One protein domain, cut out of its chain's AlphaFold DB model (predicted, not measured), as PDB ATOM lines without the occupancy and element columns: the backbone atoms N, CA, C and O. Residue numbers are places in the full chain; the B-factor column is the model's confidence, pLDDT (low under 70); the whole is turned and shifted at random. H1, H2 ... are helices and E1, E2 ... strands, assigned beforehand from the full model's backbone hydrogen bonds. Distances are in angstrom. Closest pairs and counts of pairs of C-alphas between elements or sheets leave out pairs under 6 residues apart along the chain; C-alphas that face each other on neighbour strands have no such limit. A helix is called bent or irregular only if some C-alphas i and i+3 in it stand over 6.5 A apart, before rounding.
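What this domain is: This is residues 231 to 298 and 351 to 410 of the 412 residues of the protein "Toprim domain-containing protein" of Bacteroidales bacterium (UniProt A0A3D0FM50). A long helical hairpin, H4 and H5, shares its first helix with a bundle of three helices side by side, H1, H2 and H4; H3 packs on H1 and H2. The hairpin's turn at residues 382 to 383 lies toward one end of the long axis, and the short strand E1 toward the other. The printed part has 128 residues with five named helices and one named strand, in the order H1, E1, H2, H3, H4, H5: mostly helix. It is only just compact, close to loose, with a radius of gyration of the C-alphas of 16.4 A, and elongated, spanning 56 by 32 by 24 A.

How they stand to each other: H4, residues 353 to 381, touches H5, residues 384 to 410, in a helical hairpin at a shallow tilt of 19 degrees; the closest C-alphas, of Ile 379 and Gln 387, are 5.6 A apart. H1, residues 231 to 249, touches H4 at a shallow tilt of 27 degrees, opposite ways, closest at the C-alphas of Ser 238 and Tyr 363, 5.4 A. H2, residues 262 to 272, touches residues 353 to 360 of H4, closest at the C-alphas of Ile 266 and Leu 360, 6.5 A. H3, residues 280 to 291, touches H1 with residues 282 to 286 alone, closest at the C-alphas of Tyr 282 and Ile 243, 6.8 A. E1, residues 257 to 261, pairs with no named strand. Every O i to N i+4 pair is within hydrogen-bond range in H1, H2 and H3, against 22 of 25 in H4 and 19 of 23 in H5.

Where its parts are: H4 is 43.1 A long and irregular, with C-alphas 354 and 357 7.1 A apart. H5, 40.0 A, is only just irregular, with C-alphas 385 and 388 6.7 A apart; it ends at C-alpha 410 (205.273, 142.754, 158.198). H1, 26.7 A, begins at C-alpha 231 (202.740, 160.284, 142.181).

The domain as a whole: The C-alphas farthest apart, of Ala 297 and Val 384, are 55.7 A apart. Residues 299 to 350 are not printed; C-alphas 298 and 351 are 21.3 A apart across this cut. Mean pLDDT of the printed part is 74.5; 33 residues are under 70, among them 272 to 281 and 293 to 298.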
ATOM      1  N   LYS A 231     203.173 161.681 142.040       65.94
ATOM      2  CA  LYS A 231     202.740 160.284 142.181       65.94
ATOM      3  C   LYS A 231     203.019 159.444 140.935       65.94
ATOM      4  O   LYS A 231     203.383 158.277 141.051       65.94
ATOM      5  N   ILE A 232     202.897 160.034 139.742       64.50
ATOM      6  CA  ILE A 232     203.216 159.349 138.475       64.50
ATOM      7  C   ILE A 232     204.717 159.067 138.408       64.50
ATOM      8  O   ILE A 232     205.136 157.968 138.046       64.50
ATOM      9  N   ARG A 233     205.535 160.041 138.818       63.31
ATOM     10  CA  ARG A 233     206.989 159.876 138.889       63.31
ATOM     11  C   ARG A 233     207.383 158.760 139.856       63.31
ATOM     12  O   ARG A 233     208.219 157.931 139.510       63.31
ATOM     13  N   GLU A 234     206.781 158.718 141.041       68.81
ATOM     14  CA  GLU A 234     207.038 157.658 142.023       68.81
ATOM     15  C   GLU A 234     206.626 156.269 141.519       68.81
ATOM     16  O   GLU A 234     207.358 155.301 141.739       68.81
ATOM     17  N   LEU A 235     205.503 156.168 140.801       72.38
ATOM     18  CA  LEU A 235     205.066 154.916 140.185       72.38
ATOM     19  C   LEU A 235     206.101 154.405 139.171       72.38
ATOM     20  O   LEU A 235     206.549 153.264 139.285       72.38
ATOM     21  N   ILE A 236     206.556 155.264 138.253       65.25
ATOM     22  CA  ILE A 236     207.563 154.914 137.235       65.25
ATOM     23  C   ILE A 236     208.886 154.476 137.883       65.25
ATOM     24  O   ILE A 236     209.482 153.479 137.477       65.25
ATOM     25  N   LEU A 237     209.341 155.187 138.920       68.69
ATOM     26  CA  LEU A 237     210.560 154.818 139.647       68.69
ATOM     27  C   LEU A 237     210.429 153.440 140.309       68.69
ATOM     28  O   LEU A 237     211.367 152.646 140.277       68.69
ATOM     29  N   SER A 238     209.264 153.129 140.881       73.81
ATOM     30  CA  SER A 238     209.018 151.817 141.487       73.81
ATOM     31  C   SER A 238     208.944 150.681 140.462       73.81
ATOM     32  O   SER A 238     209.422 149.580 140.727       73.81
ATOM     33  N   GLU A 239     208.451 150.971 139.258       77.50
ATOM     34  CA  GLU A 239     208.456 150.049 138.121       77.50
ATOM     35  C   GLU A 239     209.886 149.706 137.678       77.50
ATOM     36  O   GLU A 239     210.233 148.540 137.480       77.50
ATOM     37  N   GLN A 240     210.748 150.724 137.603       76.56
ATOM     38  CA  GLN A 240     212.158 150.558 137.268       76.56
ATOM     39  C   GLN A 240     212.884 149.670 138.289       76.56
ATOM     40  O   GLN A 240     213.684 148.819 137.900       76.56
ATOM     41  N   VAL A 241     212.605 149.834 139.587       77.38
ATOM     42  CA  VAL A 241     213.178 148.979 140.643       77.38
ATOM     43  C   VAL A 241     212.749 147.522 140.463       77.38
ATOM     44  O   VAL A 241     213.588 146.625 140.552       77.38
ATOM     45  N   LEU A 242     211.475 147.274 140.144       82.25
ATOM     46  CA  LEU A 242     210.957 145.921 139.948       82.25
ATOM     47  C   LEU A 242     211.583 145.229 138.726       82.25
ATOM     48  O   LEU A 242     211.922 144.048 138.788       82.25
ATOM     49  N   ILE A 243     211.818 145.970 137.640       81.75
ATOM     50  CA  ILE A 243     212.527 145.461 136.458       81.75
ATOM     51  C   ILE A 243     214.002 145.192 136.739       81.75
ATOM     52  O   ILE A 243     214.530 144.174 136.298       81.75
ATOM     53  N   LYS A 244     214.675 146.057 137.504       78.69
ATOM     54  CA  LYS A 244     216.053 145.793 137.937       78.69
ATOM     55  C   LYS A 244     216.127 144.535 138.803       78.69
ATOM     56  O   LYS A 244     217.056 143.750 138.639       78.69
ATOM     57  N   ALA A 245     215.145 144.305 139.675       82.00
ATOM     58  CA  ALA A 245     215.046 143.068 140.448       82.00
ATOM     59  C   ALA A 245     214.834 141.839 139.558       82.00
ATOM     60  O   ALA A 245     215.513 140.832 139.748       82.00
ATOM     61  N   LEU A 246     213.975 141.942 138.542       84.25
ATOM     62  CA  LEU A 246     213.757 140.872 137.570       84.25
ATOM     63  C   LEU A 246     215.043 140.524 136.798       84.25
ATOM     64  O   LEU A 246     215.384 139.352 136.682       84.25
ATOM     65  N   LEU A 247     215.787 141.534 136.336       82.50
ATOM     66  CA  LEU A 247     217.034 141.345 135.587       82.50
ATOM     67  C   LEU A 247     218.189 140.808 136.444       82.50
ATOM     68  O   LEU A 247     219.010 140.052 135.937       82.50
ATOM     69  N   ARG A 248     218.284 141.211 137.719       78.62
ATOM     70  CA  ARG A 248     219.430 140.870 138.583       78.62
ATOM     71  C   ARG A 248     219.245 139.569 139.348       78.62
ATOM     72  O   ARG A 248     220.122 138.719 139.313       78.62
ATOM     73  N   VAL A 249     218.117 139.433 140.041       82.31
ATOM     74  CA  VAL A 249     217.854 138.316 140.964       82.31
ATOM     75  C   VAL A 249     216.694 137.440 140.495       82.31
ATOM     76  O   VAL A 249     216.250 136.563 141.225       82.31
ATOM     77  N   GLY A 250     216.180 137.639 139.276       81.75
ATOM     78  CA  GLY A 250     214.995 136.934 138.775       81.75
ATOM     79  C   GLY A 250     215.104 135.407 138.805       81.75
ATOM     80  O   GLY A 250     214.123 134.738 139.133       81.75
ATOM     81  N   HIS A 251     216.287 134.856 138.522       81.31
ATOM     82  CA  HIS A 251     216.541 133.411 138.568       81.31
ATOM     83  C   HIS A 251     216.851 132.885 139.979       81.31
ATOM     84  O   HIS A 251     216.885 131.672 140.175       81.31
ATOM     85  N   GLU A 252     217.067 133.761 140.963       82.88
ATOM     86  CA  GLU A 252     217.344 133.348 142.337       82.88
ATOM     87  C   GLU A 252     216.066 132.838 143.029       82.88
ATOM     88  O   GLU A 252     214.972 133.377 142.802       82.88
ATOM     89  N   PRO A 253     216.176 131.820 143.902       83.06
ATOM     90  CA  PRO A 253     215.051 131.346 144.699       83.06
ATOM     91  C   PRO A 253     214.622 132.409 145.716       83.06
ATOM     92  O   PRO A 253     215.451 133.076 146.339       83.06
ATOM     93  N   LEU A 254     213.313 132.548 145.931       84.75
ATOM     94  CA  LEU A 254     212.783 133.481 146.918       84.75
ATOM     95  C   LEU A 254     213.118 132.982 148.341       84.75
ATOM     96  O   LEU A 254     212.747 131.859 148.684       84.75
ATOM     97  N   PRO A 255     213.734 133.791 149.228       81.19
ATOM     98  CA  PRO A 255     214.196 133.307 150.536       81.19
ATOM     99  C   PRO A 255     213.101 132.729 151.441       81.19
ATOM    100  O   PRO A 255     213.364 131.839 152.245       81.19
ATOM    101  N   GLN A 256     211.864 133.215 151.309       75.62
ATOM    102  CA  GLN A 256     210.716 132.735 152.087       75.62
ATOM    103  C   GLN A 256     210.076 131.468 151.505       75.62
ATOM    104  O   GLN A 256     209.375 130.750 152.214       75.62
ATOM    105  N   ASN A 257     210.296 131.196 150.216       79.94
ATOM    106  CA  ASN A 257     209.805 130.002 149.544       79.94
ATOM    107  C   ASN A 257     210.797 129.575 148.450       79.94
ATOM    108  O   ASN A 257     210.632 129.961 147.291       79.94
ATOM    109  N   PRO A 258     211.807 128.757 148.803       82.19
ATOM    110  CA  PRO A 258     212.866 128.362 147.876       82.19
ATOM    111  C   PRO A 258     212.384 127.568 146.656       82.19
ATOM    112  O   PRO A 258     213.134 127.406 145.701       82.19
ATOM    113  N   SER A 259     211.142 127.072 146.677       78.50
ATOM    114  CA  SER A 259     210.518 126.360 145.558       78.50
ATOM    115  C   SER A 259     210.036 127.291 144.437       78.50
ATOM    116  O   SER A 259     209.561 126.804 143.413       78.50
ATOM    117  N   VAL A 260     210.089 128.614 144.633       82.31
ATOM    118  CA  VAL A 260     209.627 129.623 143.670       82.31
ATOM    119  C   VAL A 260     210.737 130.641 143.423       82.31
ATOM    120  O   VAL A 260     211.267 131.230 144.363       82.31
ATOM    121  N   ASN A 261     211.052 130.897 142.155       85.06
ATOM    122  CA  ASN A 261     212.040 131.908 141.775       85.06
ATOM    123  C   ASN A 261     211.460 133.324 141.885       85.06
ATOM    124  O   ASN A 261     210.250 133.536 141.742       85.06
ATOM    125  N   CYS A 262     212.328 134.315 142.085       84.69
ATOM    126  CA  CYS A 262     211.930 135.717 142.210       84.69
ATOM    127  C   CYS A 262     211.160 136.220 140.976       84.69
ATOM    128  O   CYS A 262     210.153 136.913 141.129       84.69
ATOM    129  N   ALA A 263     211.559 135.822 139.764       83.81
ATOM    130  CA  ALA A 263     210.840 136.152 138.533       83.81
ATOM    131  C   ALA A 263     209.412 135.589 138.538       83.81
ATOM    132  O   ALA A 263     208.459 136.318 138.269       83.81
ATOM    133  N   THR A 264     209.248 134.320 138.922       82.75
ATOM    134  CA  THR A 264     207.942 133.658 139.044       82.75
ATOM    135  C   THR A 264     207.055 134.344 140.069       82.75
ATOM    136  O   THR A 264     205.869 134.551 139.815       82.75
ATOM    137  N   PHE A 265     207.621 134.761 141.200       83.69
ATOM    138  CA  PHE A 265     206.898 135.515 142.217       83.69
ATOM    139  C   PHE A 265     206.415 136.881 141.697       83.69
ATOM    140  O   PHE A 265     205.231 137.196 141.824       83.69
ATOM    141  N   ILE A 266     207.295 137.660 141.054       84.56
ATOM    142  CA  ILE A 266     206.954 138.970 140.474       84.56
ATOM    143  C   ILE A 266     205.890 138.819 139.380       84.56
ATOM    144  O   ILE A 266     204.870 139.507 139.413       84.56
ATOM    145  N   ILE A 267     206.096 137.904 138.428       81.25
ATOM    146  CA  ILE A 267     205.191 137.689 137.290       81.25
ATOM    147  C   ILE A 267     203.816 137.229 137.771       81.25
ATOM    148  O   ILE A 267     202.806 137.763 137.316       81.25
ATOM    149  N   ASN A 268     203.754 136.268 138.698       77.62
ATOM    150  CA  ASN A 268     202.479 135.796 139.236       77.62
ATOM    151  C   ASN A 268     201.772 136.881 140.044       77.62
ATOM    152  O   ASN A 268     200.556 137.010 139.928       77.62
ATOM    153  N   GLY A 269     202.525 137.698 140.787       77.25
ATOM    154  CA  GLY A 269     202.003 138.895 141.433       77.25
ATOM    155  C   GLY A 269     201.352 139.831 140.421       77.25
ATOM    156  O   GLY A 269     200.161 140.096 140.500       77.25
ATOM    157  N   LEU A 270     202.081 140.273 139.401       75.50
ATOM    158  CA  LEU A 270     201.532 141.186 138.394       75.50
ATOM    159  C   LEU A 270     200.331 140.583 137.639       75.50
ATOM    160  O   LEU A 270     199.333 141.274 137.432       75.50
ATOM    161  N   LYS A 271     200.375 139.284 137.306       71.06
ATOM    162  CA  LYS A 271     199.271 138.559 136.646       71.06
ATOM    163  C   LYS A 271     198.026 138.442 137.520       71.06
ATOM    164  O   LYS A 271     196.929 138.669 137.021       71.06
ATOM    165  N   GLN A 272     198.174 138.109 138.805       66.81
ATOM    166  CA  GLN A 272     197.052 137.970 139.741       66.81
ATOM    167  C   GLN A 272     196.222 139.255 139.820       66.81
ATOM    168  O   GLN A 272     195.001 139.199 139.937       66.81
ATOM    169  N   TRP A 273     196.889 140.405 139.731       55.97
ATOM    170  CA  TRP A 273     196.262 141.721 139.804       55.97
ATOM    171  C   TRP A 273     195.969 142.335 138.424       55.97
ATOM    172  O   TRP A 273     195.476 143.457 138.353       55.97
ATOM    173  N   ASN A 274     196.242 141.605 137.332       59.72
ATOM    174  CA  ASN A 274     196.116 142.064 135.943       59.72
ATOM    175  C   ASN A 274     196.825 143.410 135.671       59.72
ATOM    176  O   ASN A 274     196.324 144.268 134.939       59.72
ATOM    177  N   ILE A 275     197.986 143.613 136.296       64.94
ATOM    178  CA  ILE A 275     198.727 144.870 136.218       64.94
ATOM    179  C   ILE A 275     199.681 144.833 135.038       64.94
ATOM    180  O   ILE A 275     200.493 143.920 134.886       64.94
ATOM    181  N   HIS A 276     199.602 145.884 134.234       61.56
ATOM    182  CA  HIS A 276     200.521 146.143 133.143       61.56
ATOM    183  C   HIS A 276     201.473 147.256 133.572       61.56
ATOM    184  O   HIS A 276     201.075 148.209 134.241       61.56
ATOM    185  N   PHE A 277     202.739 147.118 133.200       61.38
ATOM    186  CA  PHE A 277     203.736 148.163 133.387       61.38
ATOM    187  C   PHE A 277     203.364 149.417 132.591       61.38
ATOM    188  O   PHE A 277     202.956 149.315 131.432       61.38
ATOM    189  N   ALA A 278     203.495 150.594 133.210       51.12
ATOM    190  CA  ALA A 278     203.234 151.871 132.550       51.12
ATOM    191  C   ALA A 278     204.282 152.149 131.458       51.12
ATOM    192  O   ALA A 278     203.998 152.826 130.469       51.12
ATOM    193  N   THR A 279     205.483 151.576 131.595       57.88
ATOM    194  CA  THR A 279     206.568 151.663 130.617       57.88
ATOM    195  C   THR A 279     206.506 150.488 129.638       57.88
ATOM    196  O   THR A 279     206.836 149.348 129.962       57.88
ATOM    197  N   GLY A 280     206.158 150.763 128.377       55.78
ATOM    198  CA  GLY A 280     206.027 149.722 127.343       55.78
ATOM    199  C   GLY A 280     207.301 148.895 127.093       55.78
ATOM    200  O   GLY A 280     207.213 147.705 126.791       55.78
ATOM    201  N   LEU A 281     208.489 149.487 127.280       65.56
ATOM    202  CA  LEU A 281     209.767 148.768 127.179       65.56
ATOM    203  C   LEU A 281     209.907 147.712 128.286       65.56
ATOM    204  O   LEU A 281     210.379 146.608 128.037       65.56
ATOM    205  N   TYR A 282     209.426 147.996 129.494       72.81
ATOM    206  CA  TYR A 282     209.468 147.056 130.616       72.81
ATOM    207  C   TYR A 282     208.500 145.887 130.416       72.81
ATOM    208  O   TYR A 282     208.802 144.760 130.807       72.81
ATOM    209  N   GLY A 283     207.396 146.113 129.699       67.62
ATOM    210  CA  GLY A 283     206.507 145.047 129.237       67.62
ATOM    211  C   GLY A 283     207.197 144.031 128.316       67.62
ATOM    212  O   GLY A 283     206.963 142.830 128.459       67.62
ATOM    213  N   LYS A 284     208.092 144.475 127.417       71.19
ATOM    214  CA  LYS A 284     208.894 143.563 126.574       71.19
ATOM    215  C   LYS A 284     209.825 142.685 127.424       71.19
ATOM    216  O   LYS A 284     209.894 141.481 127.192       71.19
ATOM    217  N   ILE A 285     210.477 143.268 128.435       76.81
ATOM    218  CA  ILE A 285     211.337 142.536 129.382       76.81
ATOM    219  C   ILE A 285     210.509 141.495 130.147       76.81
ATOM    220  O   ILE A 285     210.856 140.318 130.161       76.81
ATOM    221  N   LEU A 286     209.371 141.899 130.721       77.06
ATOM    222  CA  LEU A 286     208.488 140.999 131.471       77.06
ATOM    223  C   LEU A 286     207.996 139.820 130.622       77.06
ATOM    224  O   LEU A 286     207.920 138.690 131.110       77.06
ATOM    225  N   LYS A 287     207.679 140.069 129.346       74.94
ATOM    226  CA  LYS A 287     207.281 139.023 128.402       74.94
ATOM    227  C   LYS A 287     208.416 138.031 128.148       74.94
ATOM    228  O   LYS A 287     208.183 136.835 128.247       74.94
ATOM    229  N   ALA A 288     209.638 138.510 127.916       75.69
ATOM    230  CA  ALA A 288     210.796 137.636 127.725       75.69
ATOM    231  C   ALA A 288     211.054 136.724 128.938       75.69
ATOM    232  O   ALA A 288     211.356 135.546 128.759       75.69
ATOM    233  N   PHE A 289     210.868 137.234 130.162       78.38
ATOM    234  CA  PHE A 289     210.927 136.413 131.378       78.38
ATOM    235  C   PHE A 289     209.745 135.454 131.525       78.38
ATOM    236  O   PHE A 289     209.908 134.362 132.055       78.38
ATOM    237  N   THR A 290     208.557 135.841 131.063       77.44
ATOM    238  CA  THR A 290     207.377 134.967 131.094       77.44
ATOM    239  C   THR A 290     207.521 133.793 130.130       77.44
ATOM    240  O   THR A 290     207.159 132.675 130.488       77.44
ATOM    241  N   ASP A 291     208.053 134.043 128.934       76.19
ATOM    242  CA  ASP A 291     208.173 133.046 127.868       76.19
ATOM    243  C   ASP A 291     209.298 132.027 128.144       76.19
ATOM    244  O   ASP A 291     209.248 130.914 127.632       76.19
ATOM    245  N   ASN A 292     210.281 132.380 128.985       75.19
ATOM    246  CA  ASN A 292     211.461 131.554 129.285       75.19
ATOM    247  C   ASN A 292     211.601 131.221 130.782       75.19
ATOM    248  O   ASN A 292     212.704 131.007 131.278       75.19
ATOM    249  N   ILE A 293     210.491 131.206 131.525       66.75
ATOM    250  CA  ILE A 293     210.507 131.106 132.993       66.75
ATOM    251  C   ILE A 293     211.060 129.770 133.520       66.75
ATOM    252  O   ILE A 293     211.651 129.731 134.598       66.75
ATOM    253  N   ASP A 294     210.890 128.700 132.740       64.00
ATOM    254  CA  ASP A 294     211.311 127.336 133.080       64.00
ATOM    255  C   ASP A 294     212.711 126.993 132.533       64.00
ATOM    256  O   ASP A 294     213.301 125.978 132.912       64.00
ATOM    257  N   ASP A 295     213.271 127.839 131.661       68.94
ATOM    258  CA  ASP A 295     214.570 127.606 131.032       68.94
ATOM    259  C   ASP A 295     215.689 128.303 131.812       68.94
ATOM    260  O   ASP A 295     216.142 129.404 131.503       68.94
ATOM    261  N   THR A 296     216.150 127.630 132.865       59.34
ATOM    262  CA  THR A 296     217.269 128.107 133.698       59.34
ATOM    263  C   THR A 296     218.610 128.197 132.957       59.34
ATOM    264  O   THR A 296     219.533 128.825 133.472       59.34
ATOM    265  N   ALA A 297     218.735 127.598 131.764       56.34
ATOM    266  CA  ALA A 297     219.932 127.679 130.926       56.34
ATOM    267  C   ALA A 297     219.870 128.832 129.908       56.34
ATOM    268  O   ALA A 297     220.883 129.151 129.275       56.34
ATOM    269  N   PHE A 298     218.705 129.463 129.743       65.00
ATOM    270  CA  PHE A 298     218.497 130.555 128.806       65.00
ATOM    271  C   PHE A 298     218.923 131.895 129.409       65.00
ATOM    272  O   PHE A 298     218.326 132.411 130.354       65.00
ATOM    273  N   ILE A 351     220.488 145.099 145.030       77.19
ATOM    274  CA  ILE A 351     219.166 144.480 144.933       77.19
ATOM    275  C   ILE A 351     219.323 143.004 145.287       77.19
ATOM    276  O   ILE A 351     219.964 142.268 144.542       77.19
ATOM    277  N   LYS A 352     218.739 142.584 146.411       82.62
ATOM    278  CA  LYS A 352     218.807 141.207 146.914       82.62
ATOM    279  C   LYS A 352     217.474 140.495 146.734       82.62
ATOM    280  O   LYS A 352     216.417 141.118 146.845       82.62
ATOM    281  N   ALA A 353     217.511 139.173 146.559       82.06
ATOM    282  CA  ALA A 353     216.309 138.338 146.498       82.06
ATOM    283  C   ALA A 353     215.389 138.492 147.728       82.06
ATOM    284  O   ALA A 353     214.171 138.379 147.611       82.06
ATOM    285  N   ALA A 354     215.948 138.807 148.904       82.88
ATOM    286  CA  ALA A 354     215.181 139.048 150.130       82.88
ATOM    287  C   ALA A 354     214.229 140.254 150.034       82.88
ATOM    288  O   ALA A 354     213.154 140.230 150.630       82.88
ATOM    289  N   ASP A 355     214.585 141.263 149.238       84.00
ATOM    290  CA  ASP A 355     213.841 142.521 149.139       84.00
ATOM    291  C   ASP A 355     212.797 142.501 148.007       84.00
ATOM    292  O   ASP A 355     211.954 143.394 147.912       84.00
ATOM    293  N   VAL A 356     212.805 141.467 147.156       85.31
ATOM    294  CA  VAL A 356     211.909 141.333 145.989       85.31
ATOM    295  C   VAL A 356     210.439 141.442 146.379       85.31
ATOM    296  O   VAL A 356     209.655 142.103 145.693       85.31
ATOM    297  N   GLN A 357     210.066 140.834 147.506       84.69
ATOM    298  CA  GLN A 357     208.707 140.927 148.016       84.69
ATOM    299  C   GLN A 357     208.330 142.370 148.354       84.69
ATOM    300  O   GLN A 357     207.252 142.823 147.971       84.69
ATOM    301  N   HIS A 358     209.222 143.097 149.028       84.69
ATOM    302  CA  HIS A 358     209.003 144.498 149.354       84.69
ATOM    303  C   HIS A 358     208.819 145.324 148.075       84.69
ATOM    304  O   HIS A 358     207.819 146.024 147.955       84.69
ATOM    305  N   TYR A 359     209.705 145.177 147.083       86.19
ATOM    306  CA  TYR A 359     209.618 145.927 145.822       86.19
ATOM    307  C   TYR A 359     208.295 145.709 145.085       86.19
ATOM    308  O   TYR A 359     207.694 146.676 144.613       86.19
ATOM    309  N   LEU A 360     207.816 144.463 145.014       83.69
ATOM    310  CA  LEU A 360     206.539 144.156 144.374       83.69
ATOM    311  C   LEU A 360     205.375 144.838 145.103       83.69
ATOM    312  O   LEU A 360     204.602 145.552 144.473       83.69
ATOM    313  N   TYR A 361     205.241 144.650 146.419       84.25
ATOM    314  CA  TYR A 361     204.111 145.222 147.161       84.25
ATOM    315  C   TYR A 361     204.157 146.753 147.233       84.25
ATOM    316  O   TYR A 361     203.109 147.394 147.237       84.25
ATOM    317  N   GLU A 362     205.349 147.344 147.232       83.25
ATOM    318  CA  GLU A 362     205.543 148.792 147.187       83.25
ATOM    319  C   GLU A 362     205.102 149.376 145.832       83.25
ATOM    320  O   GLU A 362     204.477 150.434 145.781       83.25
ATOM    321  N   TYR A 363     205.378 148.671 144.728       82.44
ATOM    322  CA  TYR A 363     204.843 149.014 143.407       82.44
ATOM    323  C   TYR A 363     203.313 148.880 143.370       82.44
ATOM    324  O   TYR A 363     202.627 149.786 142.898       82.44
ATOM    325  N   LEU A 364     202.763 147.790 143.923       80.00
ATOM    326  CA  LEU A 364     201.314 147.573 143.985       80.00
ATOM    327  C   LEU A 364     200.590 148.672 144.781       80.00
ATOM    328  O   LEU A 364     199.553 149.150 144.327       80.00
ATOM    329  N   ASP A 365     201.124 149.106 145.931       81.56
ATOM    330  CA  ASP A 365     200.518 150.188 146.728       81.56
ATOM    331  C   ASP A 365     200.454 151.498 145.931       81.56
ATOM    332  O   ASP A 365     199.390 152.113 145.838       81.56
ATOM    333  N   ARG A 366     201.555 151.871 145.263       80.75
ATOM    334  CA  ARG A 366     201.606 153.069 144.407       80.75
ATOM    335  C   ARG A 366     200.679 152.976 143.205       80.75
ATOM    336  O   ARG A 366     200.038 153.962 142.846       80.75
ATOM    337  N   TYR A 367     200.594 151.803 142.584       78.44
ATOM    338  CA  TYR A 367     199.698 151.566 141.456       78.44
ATOM    339  C   TYR A 367     198.233 151.732 141.876       78.44
ATOM    340  O   TYR A 367     197.442 152.356 141.163       78.44
ATOM    341  N   VAL A 368     197.868 151.218 143.054       76.38
ATOM    342  CA  VAL A 368     196.525 151.375 143.624       76.38
ATOM    343  C   VAL A 368     196.238 152.840 143.964       76.38
ATOM    344  O   VAL A 368     195.157 153.326 143.628       76.38
ATOM    345  N   ASP A 369     197.191 153.563 144.556       77.94
ATOM    346  CA  ASP A 369     197.060 155.000 144.830       77.94
ATOM    347  C   ASP A 369     196.831 155.812 143.548       77.94
ATOM    348  O   ASP A 369     195.902 156.618 143.476       77.94
ATOM    349  N   TYR A 370     197.620 155.549 142.506       75.25
ATOM    350  CA  TYR A 370     197.455 156.193 141.205       75.25
ATOM    351  C   TYR A 370     196.102 155.862 140.553       75.25
ATOM    352  O   TYR A 370     195.412 156.747 140.041       75.25
ATOM    353  N   SER A 371     195.684 154.596 140.608       70.56
ATOM    354  CA  SER A 371     194.404 154.145 140.047       70.56
ATOM    355  C   SER A 371     193.217 154.811 140.745       70.56
ATOM    356  O   SER A 371     192.255 155.220 140.095       70.56
ATOM    357  N   LYS A 372     193.298 154.980 142.069       73.00
ATOM    358  CA  LYS A 372     192.290 155.690 142.862       73.00
ATOM    359  C   LYS A 372     192.195 157.164 142.477       73.00
ATOM    360  O   LYS A 372     191.082 157.658 142.317       73.00
ATOM    361  N   ASP A 373     193.322 157.844 142.275       72.12
ATOM    362  CA  ASP A 373     193.327 159.236 141.809       72.12
ATOM    363  C   ASP A 373     192.691 159.373 140.416       72.12
ATOM    364  O   ASP A 373     191.896 160.285 140.186       72.12
ATOM    365  N   CYS A 374     192.972 158.433 139.507       66.00
ATOM    366  CA  CYS A 374     192.343 158.395 138.185       66.00
ATOM    367  C   CYS A 374     190.824 158.206 138.280       66.00
ATOM    368  O   CYS A 374     190.071 158.885 137.585       66.00
ATOM    369  N   ILE A 375     190.360 157.316 139.163       67.31
ATOM    370  CA  ILE A 375     188.927 157.103 139.401       67.31
ATOM    371  C   ILE A 375     188.277 158.372 139.956       67.31
ATOM    372  O   ILE A 375     187.236 158.779 139.450       67.31
ATOM    373  N   VAL A 376     188.893 159.037 140.938       70.12
ATOM    374  CA  VAL A 376     188.380 160.299 141.501       70.12
ATOM    375  C   VAL A 376     188.296 161.386 140.429       70.12
ATOM    376  O   VAL A 376     187.280 162.076 140.333       70.12
ATOM    377  N   HIS A 377     189.318 161.503 139.583       69.81
ATOM    378  CA  HIS A 377     189.307 162.438 138.461       69.81
ATOM    379  C   HIS A 377     188.213 162.101 137.435       69.81
ATOM    380  O   HIS A 377     187.521 162.991 136.945       69.81
ATOM    381  N   ASN A 378     187.994 160.818 137.141       64.50
ATOM    382  CA  ASN A 378     186.930 160.387 136.237       64.50
ATOM    383  C   ASN A 378     185.539 160.635 136.831       64.50
ATOM    384  O   ASN A 378     184.658 161.094 136.109       64.50
ATOM    385  N   ILE A 379     185.337 160.423 138.136       70.25
ATOM    386  CA  ILE A 379     184.070 160.718 138.827       70.25
ATOM    387  C   ILE A 379     183.684 162.191 138.650       70.25
ATOM    388  O   ILE A 379     182.524 162.481 138.364       70.25
ATOM    389  N   GLN A 380     184.649 163.112 138.752       70.25
ATOM    390  CA  GLN A 380     184.419 164.553 138.565       70.25
ATOM    391  C   GLN A 380     183.938 164.915 137.150       70.25
ATOM    392  O   GLN A 380     183.254 165.920 136.980       70.25
ATOM    393  N   ASN A 381     184.259 164.084 136.155       70.00
ATOM    394  CA  ASN A 381     183.980 164.322 134.738       70.00
ATOM    395  C   ASN A 381     182.872 163.414 134.164       70.00
ATOM    396  O   ASN A 381     182.571 163.496 132.974       70.00
ATOM    397  N   THR A 382     182.262 162.551 134.986       70.62
ATOM    398  CA  THR A 382     181.292 161.532 134.548       70.62
ATOM    399  C   THR A 382     179.878 161.850 135.062       70.62
ATOM    400  O   THR A 382     179.740 162.262 136.218       70.62
ATOM    401  N   PRO A 383     178.807 161.643 134.263       71.44
ATOM    402  CA  PRO A 383     177.420 161.818 134.706       71.44
ATOM    403  C   PRO A 383     177.054 160.964 135.932       71.44
ATOM    404  O   PRO A 383     177.512 159.829 136.067       71.44
ATOM    405  N   VAL A 384     176.177 161.489 136.797       68.94
ATOM    406  CA  VAL A 384     175.812 160.921 138.118       68.94
ATOM    407  C   VAL A 384     175.397 159.443 138.059       68.94
ATOM    408  O   VAL A 384     175.740 158.667 138.946       68.94
ATOM    409  N   GLU A 385     174.726 159.026 136.987       69.12
ATOM    410  CA  GLU A 385     174.251 157.648 136.789       69.12
ATOM    411  C   GLU A 385     175.389 156.615 136.674       69.12
ATOM    412  O   GLU A 385     175.202 155.452 137.027       69.12
ATOM    413  N   GLN A 386     176.582 157.031 136.238       67.69
ATOM    414  CA  GLN A 386     177.762 156.169 136.085       67.69
ATOM    415  C   GLN A 386     178.773 156.328 137.239       67.69
ATOM    416  O   GLN A 386     179.693 155.521 137.377       67.69
ATOM    417  N   GLN A 387     178.588 157.319 138.122       73.94
ATOM    418  CA  GLN A 387     179.479 157.554 139.267       73.94
ATOM    419  C   GLN A 387     179.393 156.449 140.329       73.94
ATOM    420  O   GLN A 387     180.390 156.155 140.987       73.94
ATOM    421  N   ALA A 388     178.229 155.810 140.493       73.00
ATOM    422  CA  ALA A 388     178.033 154.747 141.483       73.00
ATOM    423  C   ALA A 388     178.955 153.539 141.243       73.00
ATOM    424  O   ALA A 388     179.435 152.926 142.196       73.00
ATOM    425  N   GLU A 389     179.235 153.217 139.980       68.06
ATOM    426  CA  GLU A 389     180.129 152.116 139.618       68.06
ATOM    427  C   GLU A 389     181.601 152.471 139.871       68.06
ATOM    428  O   GLU A 389     182.358 151.664 140.408       68.06
ATOM    429  N   LEU A 390     181.990 153.717 139.592       62.72
ATOM    430  CA  LEU A 390     183.333 154.221 139.889       62.72
ATOM    431  C   LEU A 390     183.621 154.249 141.401       62.72
ATOM    432  O   LEU A 390     184.711 153.865 141.826       62.72
ATOM    433  N   TRP A 391     182.639 154.617 142.230       73.00
ATOM    434  CA  TRP A 391     182.770 154.550 143.692       73.00
ATOM    435  C   TRP A 391     182.923 153.114 144.211       73.00
ATOM    436  O   TRP A 391     183.758 152.871 145.079       73.00
ATOM    437  N   ARG A 392     182.208 152.137 143.635       70.00
ATOM    438  CA  ARG A 392     182.412 150.717 143.980       70.00
ATOM    439  C   ARG A 392     183.832 150.252 143.667       70.00
ATOM    440  O   ARG A 392     184.448 149.583 144.494       70.00
ATOM    441  N   GLN A 393     184.369 150.623 142.504       68.81
ATOM    442  CA  GLN A 393     185.753 150.306 142.139       68.81
ATOM    443  C   GLN A 393     186.756 150.955 143.106       68.81
ATOM    444  O   GLN A 393     187.714 150.306 143.533       68.81
ATOM    445  N   TYR A 394     186.506 152.201 143.522       75.12
ATOM    446  CA  TYR A 394     187.320 152.898 144.522       75.12
ATOM    447  C   TYR A 394     187.331 152.188 145.889       75.12
ATOM    448  O   TYR A 394     188.387 152.074 146.523       75.12
ATOM    449  N   ASP A 395     186.184 151.686 146.349       70.12
ATOM    450  CA  ASP A 395     186.059 150.985 147.635       70.12
ATOM    451  C   ASP A 395     186.779 149.631 147.634       70.12
ATOM    452  O   ASP A 395     187.454 149.270 148.610       70.12
ATOM    453  N   VAL A 396     186.698 148.901 146.517       71.81
ATOM    454  CA  VAL A 396     187.452 147.655 146.310       71.81
ATOM    455  C   VAL A 396     188.953 147.937 146.362       71.81
ATOM    456  O   VAL A 396     189.665 147.306 147.144       71.81
ATOM    457  N   LEU A 397     189.432 148.939 145.616       70.44
ATOM    458  CA  LEU A 397     190.840 149.345 145.641       70.44
ATOM    459  C   LEU A 397     191.290 149.794 147.034       70.44
ATOM    460  O   LEU A 397     192.378 149.436 147.476       70.44
ATOM    461  N   SER A 398     190.450 150.517 147.772       74.50
ATOM    462  CA  SER A 398     190.759 150.955 149.139       74.50
ATOM    463  C   SER A 398     190.862 149.794 150.131       74.50
ATOM    464  O   SER A 398     191.667 149.843 151.063       74.50
ATOM    465  N   SER A 399     190.071 148.741 149.937       71.62
ATOM    466  CA  SER A 399     190.139 147.522 150.749       71.62
ATOM    467  C   SER A 399     191.398 146.712 150.432       71.62
ATOM    468  O   SER A 399     192.125 146.318 151.345       71.62
ATOM    469  N   THR A 400     191.710 146.559 149.145       73.81
ATOM    470  CA  THR A 400     192.953 145.964 148.639       73.81
ATOM    471  C   THR A 400     194.191 146.679 149.174       73.81
ATOM    472  O   THR A 400     195.121 146.047 149.672       73.81
ATOM    473  N   GLN A 401     194.191 148.010 149.142       79.06
ATOM    474  CA  GLN A 401     195.311 148.820 149.604       79.06
ATOM    475  C   GLN A 401     195.638 148.577 151.081       79.06
ATOM    476  O   GLN A 401     196.801 148.475 151.470       79.06
ATOM    477  N   LYS A 402     194.607 148.423 151.921       80.12
ATOM    478  CA  LYS A 402     194.787 148.080 153.338       80.12
ATOM    479  C   LYS A 402     195.480 146.728 153.504       80.12
ATOM    480  O   LYS A 402     196.342 146.607 154.368       80.12
ATOM    481  N   GLN A 403     195.136 145.736 152.681       77.50
ATOM    482  CA  GLN A 403     195.785 144.422 152.706       77.50
ATOM    483  C   GLN A 403     197.253 144.510 152.264       77.50
ATOM    484  O   GLN A 403     198.121 143.962 152.940       77.50
ATOM    485  N   ILE A 404     197.550 145.257 151.194       78.00
ATOM    486  CA  ILE A 404     198.927 145.482 150.718       78.00
ATOM    487  C   ILE A 404     199.776 146.143 151.811       78.00
ATOM    488  O   ILE A 404     200.851 145.648 152.146       78.00
ATOM    489  N   ARG A 405     199.273 147.210 152.442       83.56
ATOM    490  CA  ARG A 405     199.985 147.916 153.521       83.56
ATOM    491  C   ARG A 405     200.179 147.059 154.771       83.56
ATOM    492  O   ARG A 405     201.208 147.168 155.432       83.56
ATOM    493  N   GLN A 406     199.236 146.169 155.089       81.88
ATOM    494  CA  GLN A 406     199.414 145.184 156.164       81.88
ATOM    495  C   GLN A 406     200.553 144.203 155.872       81.88
ATOM    496  O   GLN A 406     201.251 143.806 156.803       81.88
ATOM    497  N   ILE A 407     200.738 143.811 154.610       77.81
ATOM    498  CA  ILE A 407     201.845 142.945 154.192       77.81
ATOM    499  C   ILE A 407     203.166 143.719 154.246       77.81
ATOM    500  O   ILE A 407     204.118 143.219 154.834       77.81
ATOM    501  N   LEU A 408     203.214 144.951 153.727       77.12
ATOM    502  CA  LEU A 408     204.411 145.803 153.781       77.12
ATOM    503  C   LEU A 408     204.906 146.016 155.220       77.12
ATOM    504  O   LEU A 408     206.086 145.823 155.493       77.12
ATOM    505  N   ASN A 409     203.998 146.286 156.161       76.06
ATOM    506  CA  ASN A 409     204.330 146.470 157.580       76.06
ATOM    507  C   ASN A 409     204.832 145.200 158.294       76.06
ATOM    508  O   ASN A 409     205.247 145.286 159.444       76.06
ATOM    509  N   ARG A 410     204.728 144.020 157.670       72.44
ATOM    510  CA  ARG A 410     205.273 142.754 158.198       72.44
ATOM    511  C   ARG A 410     206.626 142.386 157.588       72.44
ATOM    512  O   ARG A 410     207.267 141.471 158.093       72.44
TER     513      ARG A 410